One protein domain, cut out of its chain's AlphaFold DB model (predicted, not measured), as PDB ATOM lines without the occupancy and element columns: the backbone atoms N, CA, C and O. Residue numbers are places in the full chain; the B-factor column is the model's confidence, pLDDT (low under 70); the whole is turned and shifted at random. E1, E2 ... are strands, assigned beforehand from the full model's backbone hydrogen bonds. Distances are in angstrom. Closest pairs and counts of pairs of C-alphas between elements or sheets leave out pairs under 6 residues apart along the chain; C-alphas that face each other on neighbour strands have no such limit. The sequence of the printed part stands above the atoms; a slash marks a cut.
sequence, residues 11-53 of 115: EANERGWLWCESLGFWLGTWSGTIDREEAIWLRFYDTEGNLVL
ATOM      1  N   GLU A  11      51.665 -44.203  30.052       72.44
ATOM      2  CA  GLU A  11      50.866 -45.384  29.734       72.44
ATOM      3  C   GLU A  11      49.456 -45.208  30.299       72.44
ATOM      4  O   GLU A  11      49.262 -44.852  31.466       72.44
ATOM      5  N   ALA A  12      48.464 -45.426  29.440       76.75
ATOM      6  CA  ALA A  12      47.077 -45.431  29.855       76.75
ATOM      7  C   ALA A  12      46.767 -46.742  30.584       76.75
ATOM      8  O   ALA A  12      47.141 -47.819  30.122       76.75
ATOM      9  N   ASN A  13      46.056 -46.658  31.704       80.00
ATOM     10  CA  ASN A  13      45.507 -47.839  32.357       80.00
ATOM     11  C   ASN A  13      44.345 -48.438  31.537       80.00
ATOM     12  O   ASN A  13      43.925 -47.893  30.517       80.00
ATOM     13  N   GLU A  14      43.759 -49.536  32.021       77.75
ATOM     14  CA  GLU A  14      42.624 -50.224  31.377       77.75
ATOM     15  C   GLU A  14      41.389 -49.331  31.145       77.75
ATOM     16  O   GLU A  14      40.537 -49.643  30.315       77.75
ATOM     17  N   ARG A  15      41.285 -48.205  31.860       74.38
ATOM     18  CA  ARG A  15      40.214 -47.206  31.735       74.38
ATOM     19  C   ARG A  15      40.569 -46.050  30.796       74.38
ATOM     20  O   ARG A  15      39.759 -45.142  30.631       74.38
ATOM     21  N   GLY A  16      41.765 -46.050  30.209       80.94
ATOM     22  CA  GLY A  16      42.264 -44.948  29.390       80.94
ATOM     23  C   GLY A  16      42.820 -43.766  30.196       80.94
ATOM     24  O   GLY A  16      42.984 -42.689  29.632       80.94
ATOM     25  N   TRP A  17      43.078 -43.921  31.501       85.88
ATOM     26  CA  TRP A  17      43.626 -42.849  32.343       85.88
ATOM     27  C   TRP A  17      45.150 -42.883  32.372       85.88
ATOM     28  O   TRP A  17      45.748 -43.948  32.496       85.88
ATOM     29  N   LEU A  18      45.770 -41.711  32.326       85.38
ATOM     30  CA  LEU A  18      47.217 -41.535  32.292       85.38
ATOM     31  C   LEU A  18      47.738 -41.221  33.696       85.38
ATOM     32  O   LEU A  18      47.339 -40.223  34.288       85.38
ATOM     33  N   TRP A  19      48.631 -42.038  34.245       84.75
ATOM     34  CA  TRP A  19      49.230 -41.749  35.552       84.75
ATOM     35  C   TRP A  19      50.313 -40.677  35.437       84.75
ATOM     36  O   TRP A  19      51.291 -40.874  34.725       84.75
ATOM     37  N   CYS A  20      50.185 -39.559  36.152       81.44
ATOM     38  CA  CYS A  20      51.225 -38.538  36.208       81.44
ATOM     39  C   CYS A  20      52.078 -38.706  37.473       81.44
ATOM     40  O   CYS A  20      51.701 -38.226  38.541       81.44
ATOM     41  N   GLU A  21      53.262 -39.317  37.354       77.19
ATOM     42  CA  GLU A  21      54.177 -39.515  38.494       77.19
ATOM     43  C   GLU A  21      54.631 -38.202  39.151       77.19
ATOM     44  O   GLU A  21      54.813 -38.150  40.362       77.19
ATOM     45  N   SER A  22      54.789 -37.124  38.373       75.12
ATOM     46  CA  SER A  22      55.239 -35.824  38.899       75.12
ATOM     47  C   SER A  22      54.188 -35.118  39.756       75.12
ATOM     48  O   SER A  22      54.543 -34.352  40.648       75.12
ATOM     49  N   LEU A  23      52.905 -35.348  39.466       72.38
ATOM     50  CA  LEU A  23      51.788 -34.754  40.199       72.38
ATOM     51  C   LEU A  23      51.174 -35.727  41.217       72.38
ATOM     52  O   LEU A  23      50.498 -35.279  42.135       72.38
ATOM     53  N   GLY A  24      51.407 -37.035  41.071       79.75
ATOM     54  CA  GLY A  24      50.782 -38.072  41.894       79.75
ATOM     55  C   GLY A  24      49.284 -38.245  41.626       79.75
ATOM     56  O   GLY A  24      48.554 -38.668  42.519       79.75
ATOM     57  N   PHE A  25      48.819 -37.902  40.420       84.06
ATOM     58  CA  PHE A  25      47.406 -37.942  40.033       84.06
ATOM     59  C   PHE A  25      47.201 -38.698  38.716       84.06
ATOM     60  O   PHE A  25      48.036 -38.651  37.813       84.06
ATOM     61  N   TRP A  26      46.048 -39.348  38.583       86.12
ATOM     62  CA  TRP A  26      45.554 -39.901  37.326       86.12
ATOM     63  C   TRP A  26      44.911 -38.795  36.488       86.12
ATOM     64  O   TRP A  26      44.094 -38.024  36.974       86.12
ATOM     65  N   LEU A  27      45.240 -38.723  35.208       86.19
ATOM     66  CA  LEU A  27      44.590 -37.859  34.235       86.19
ATOM     67  C   LEU A  27      43.588 -38.703  33.448       86.19
ATOM     68  O   LEU A  27      43.971 -39.556  32.649       86.19
ATOM     69  N   GLY A  28      42.307 -38.486  33.711       87.56
ATOM     70  CA  GLY A  28      41.214 -39.232  33.107       87.56
ATOM     71  C   GLY A  28      40.258 -38.332  32.337       87.56
ATOM     72  O   GLY A  28      40.342 -37.104  32.368       87.56
ATOM     73  N   THR A  29      39.323 -38.966  31.647       86.19
ATOM     74  CA  THR A  29      38.243 -38.299  30.926       86.19
ATOM     75  C   THR A  29      36.966 -38.304  31.757       86.19
ATOM     76  O   THR A  29      36.480 -39.372  32.133       86.19
ATOM     77  N   TRP A  30      36.399 -37.128  32.003       86.56
ATOM     78  CA  TRP A  30      35.133 -36.929  32.698       86.56
ATOM     79  C   TRP A  30      34.081 -36.368  31.738       86.56
ATOM     80  O   TRP A  30      34.315 -35.362  31.072       86.56
ATOM     81  N   SER A  31      32.913 -37.005  31.667       84.81
ATOM     82  CA  SER A  31      31.781 -36.515  30.880       84.81
ATOM     83  C   SER A  31      30.947 -35.537  31.701       84.81
ATOM     84  O   SER A  31      30.403 -35.915  32.742       84.81
ATOM     85  N   GLY A  32      30.790 -34.314  31.207       84.06
ATOM     86  CA  GLY A  32      29.874 -33.357  31.810       84.06
ATOM     87  C   GLY A  32      29.826 -32.031  31.072       84.06
ATOM     88  O   GLY A  32      30.414 -31.865  30.002       84.06
ATOM     89  N   THR A  33      29.089 -31.085  31.640       86.12
ATOM     90  CA  THR A  33      28.846 -29.785  31.018       86.12
ATOM     91  C   THR A  33      29.754 -28.726  31.632       86.12
ATOM     92  O   THR A  33      29.616 -28.410  32.814       86.12
ATOM     93  N   ILE A  34      30.656 -28.151  30.837       82.56
ATOM     94  CA  ILE A  34      31.462 -26.981  31.219       82.56
ATOM     95  C   ILE A  34      31.148 -25.869  30.225       82.56
ATOM     96  O   ILE A  34      31.081 -26.108  29.028       82.56
ATOM     97  N   ASP A  35      30.892 -24.664  30.731       82.25
ATOM     98  CA  ASP A  35      30.532 -23.493  29.920       82.25
ATOM     99  C   ASP A  35      29.367 -23.733  28.934       82.25
ATOM    100  O   ASP A  35      29.349 -23.250  27.808       82.25
ATOM    101  N   ARG A  36      28.357 -24.496  29.383       86.00
ATOM    102  CA  ARG A  36      27.190 -24.939  28.586       86.00
ATOM    103  C   ARG A  36      27.514 -25.908  27.443       86.00
ATOM    104  O   ARG A  36      26.605 -26.257  26.695       86.00
ATOM    105  N   GLU A  37      28.745 -26.397  27.348       87.38
ATOM    106  CA  GLU A  37      29.133 -27.452  26.417       87.38
ATOM    107  C   GLU A  37      29.224 -28.797  27.137       87.38
ATOM    108  O   GLU A  37      30.025 -28.997  28.054       87.38
ATOM    109  N   GLU A  38      28.369 -29.733  26.727       90.06
ATOM    110  CA  GLU A  38      28.444 -31.125  27.153       90.06
ATOM    111  C   GLU A  38      29.502 -31.844  26.316       90.06
ATOM    112  O   GLU A  38      29.330 -32.066  25.118       90.06
ATOM    113  N   ALA A  39      30.620 -32.176  26.952       90.06
ATOM    114  CA  ALA A  39      31.747 -32.813  26.294       90.06
ATOM    115  C   ALA A  39      32.506 -33.719  27.268       90.06
ATOM    116  O   ALA A  39      32.220 -33.804  28.466       90.06
ATOM    117  N   ILE A  40      33.488 -34.428  26.719       87.00
ATOM    118  CA  ILE A  40      34.438 -35.210  27.496       87.00
ATOM    119  C   ILE A  40      35.615 -34.300  27.833       87.00
ATOM    120  O   ILE A  40      36.413 -33.950  26.965       87.00
ATOM    121  N   TRP A  41      35.719 -33.927  29.101       86.44
ATOM    122  CA  TRP A  41      36.756 -33.044  29.618       86.44
ATOM    123  C   TRP A  41      37.868 -33.848  30.284       86.44
ATOM    124  O   TRP A  41      37.627 -34.880  30.907       86.44
ATOM    125  N   LEU A  42      39.100 -33.361  30.185       83.75
ATOM    126  CA  LEU A  42      40.225 -33.913  30.938       83.75
ATOM    127  C   LEU A  42      40.153 -33.439  32.393       83.75
ATOM    128  O   LEU A  42      40.064 -32.239  32.658       83.75
ATOM    129  N   ARG A  43      40.202 -34.381  33.335       85.31
ATOM    130  CA  ARG A  43      40.160 -34.124  34.780       85.31
ATOM    131  C   ARG A  43      41.222 -34.937  35.510       85.31
ATOM    132  O   ARG A  43      41.613 -36.019  35.074       85.31
ATOM    133  N   PHE A  44      41.664 -34.398  36.640       86.06
ATOM    134  CA  PHE A  44      42.573 -35.080  37.551       86.06
ATOM    135  C   PHE A  44      41.787 -35.943  38.538       86.06
ATOM    136  O   PHE A  44      40.745 -35.528  39.043       86.06
ATOM    137  N   TYR A  45      42.311 -37.127  38.816       85.31
ATOM    138  CA  TYR A  45      41.795 -38.101  39.761       85.31
ATOM    139  C   TYR A  45      42.907 -38.493  40.736       85.31
ATOM    140  O   TYR A  45      44.085 -38.525  40.374       85.31
ATOM    141  N   ASP A  46      42.548 -38.761  41.983       84.12
ATOM    142  CA  ASP A  46      43.483 -39.221  43.003       84.12
ATOM    143  C   ASP A  46      43.831 -40.703  42.802       84.12
ATOM    144  O   ASP A  46      43.280 -41.386  41.934       84.12
ATOM    145  N   THR A  47      44.753 -41.223  43.612       82.06
ATOM    146  CA  THR A  47      45.145 -42.643  43.603       82.06
ATOM    147  C   THR A  47      43.991 -43.606  43.875       82.06
ATOM    148  O   THR A  47      44.081 -44.773  43.503       82.06
ATOM    149  N   GLU A  48      42.928 -43.137  44.523       78.56
ATOM    150  CA  GLU A  48      41.733 -43.910  44.867       78.56
ATOM    151  C   GLU A  48      40.670 -43.855  43.749       78.56
ATOM    152  O   GLU A  48      39.688 -44.596  43.776       78.56
ATOM    153  N   GLY A  49      40.894 -43.033  42.717       74.56
ATOM    154  CA  GLY A  49      39.989 -42.830  41.592       74.56
ATOM    155  C   GLY A  49      38.899 -41.788  41.844       74.56
ATOM    156  O   GLY A  49      37.958 -41.705  41.051       74.56
ATOM    157  N   ASN A  50      39.011 -40.985  42.904       79.75
ATOM    158  CA  ASN A  50      38.130 -39.848  43.142       79.75
ATOM    159  C   ASN A  50      38.590 -38.644  42.326       79.75
ATOM    160  O   ASN A  50      39.777 -38.431  42.107       79.75
ATOM    161  N   LEU A  51      37.638 -37.821  41.894       81.44
ATOM    162  CA  LEU A  51      37.932 -36.582  41.188       81.44
ATOM    163  C   LEU A  51      38.685 -35.618  42.114       81.44
ATOM    164  O   LEU A  51      38.167 -35.232  43.163       81.44
ATOM    165  N   VAL A  52      39.874 -35.177  41.706       77.75
ATOM    166  CA  VAL A  52      40.587 -34.105  42.401       77.75
ATOM    167  C   VAL A  52      39.874 -32.806  42.059       77.75
ATOM    168  O   VAL A  52      40.001 -32.253  40.960       77.75
ATOM    169  N   LEU A  53      39.056 -32.352  43.003       72.81
ATOM    170  CA  LEU A  53      38.480 -31.019  42.969       72.81
ATOM    171  C   LEU A  53      39.610 -29.994  43.062       72.81
ATOM    172  O   LEU A  53      40.564 -30.170  43.826       72.81
TER     173      LEU A  53
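AT A GLANCE: This is residues 11 to 53 of the 115 residues of an uncharacterized protein of Limnospira indica PCC 8005 (UniProt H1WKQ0). A long, bent hairpin of two antiparallel strands, E2 and E3, makes the length of this domain, and the short strand E1 is beside the first residues of E2 at one end, completing a narrow three-stranded sheet. The turn at residues 35 and 36 closes the other end of the hairpin, while the unnamed stretches 11 to 17 and 46 to 53 lie toward the end where E1 is. The printed part has 43 residues with no named helix and three named strands, E1, E2 and E3 in that order along the chain and also across the sheet, with antiparallel pairing, and the class is all strand. It is only just compact, close to loose, with a radius of gyration of the C-alphas of 10.9 A, and its elongated outline spans 32 by 21 by 16 A.

HOW THE PARTS SIT: The sheet consists of E2, residues 25 to 34, as the inner strand, with E1, residues 18 to 20, and E3, residues 37 to 45, as its edge strands. The three form a meander, each strand the antiparallel neighbour of the one before. E2 and E3 are a hairpin, with 159 degrees between their N-to-C directions. The C-alphas of Ser 31 and Ile 40, which face each other, are 4.5 A apart. Within hydrogen-bond range are N 45 and O 26 at 2.7 A, and, close to the turn, N 37 and O 34 at 2.9 A. E2 bends by 79 degrees at residue 31, and E3 bends by 58 degrees at residue 40. E1 and E2 are also a hairpin, with 122 degrees between their directions. The C-alphas of Trp 19 and Trp 26, which face each other, are 4.5 A apart, and N 27 and O 18 are within hydrogen-bond range at 2.7 A. The sheet's C-alphas lie up to 3.7 A off the best plane through all of them.

IN THESE COORDINATES: E2, Phe 25 to Ile 34, is the longest strand by residues and measures 21.3 A from first to last C-alpha, beginning at C-alpha 25 (47.406, -37.942, 40.033). E3, Glu 37 to Tyr 45, also measures 21.3 A and ends at C-alpha 45 (41.795, -38.101, 39.761). E1, Leu 18 to Cys 20, measures 6.4 A and begins at C-alpha 18 (47.217, -41.535, 32.292).

THE WHOLE: The two C-alphas farthest apart are those of Glu 21 and Arg 36, at 32.2 A. The C-alphas of Glu 11 and Leu 53, the first and last printed residues, are 23.1 A apart. The printed part has no cut. The links from E1 to E2, of 4 residues, and from E2 to E3, of 2 residues, are tight, and no link is long. The mean pLDDT of the printed part is 82.3, and no printed residue is under 70.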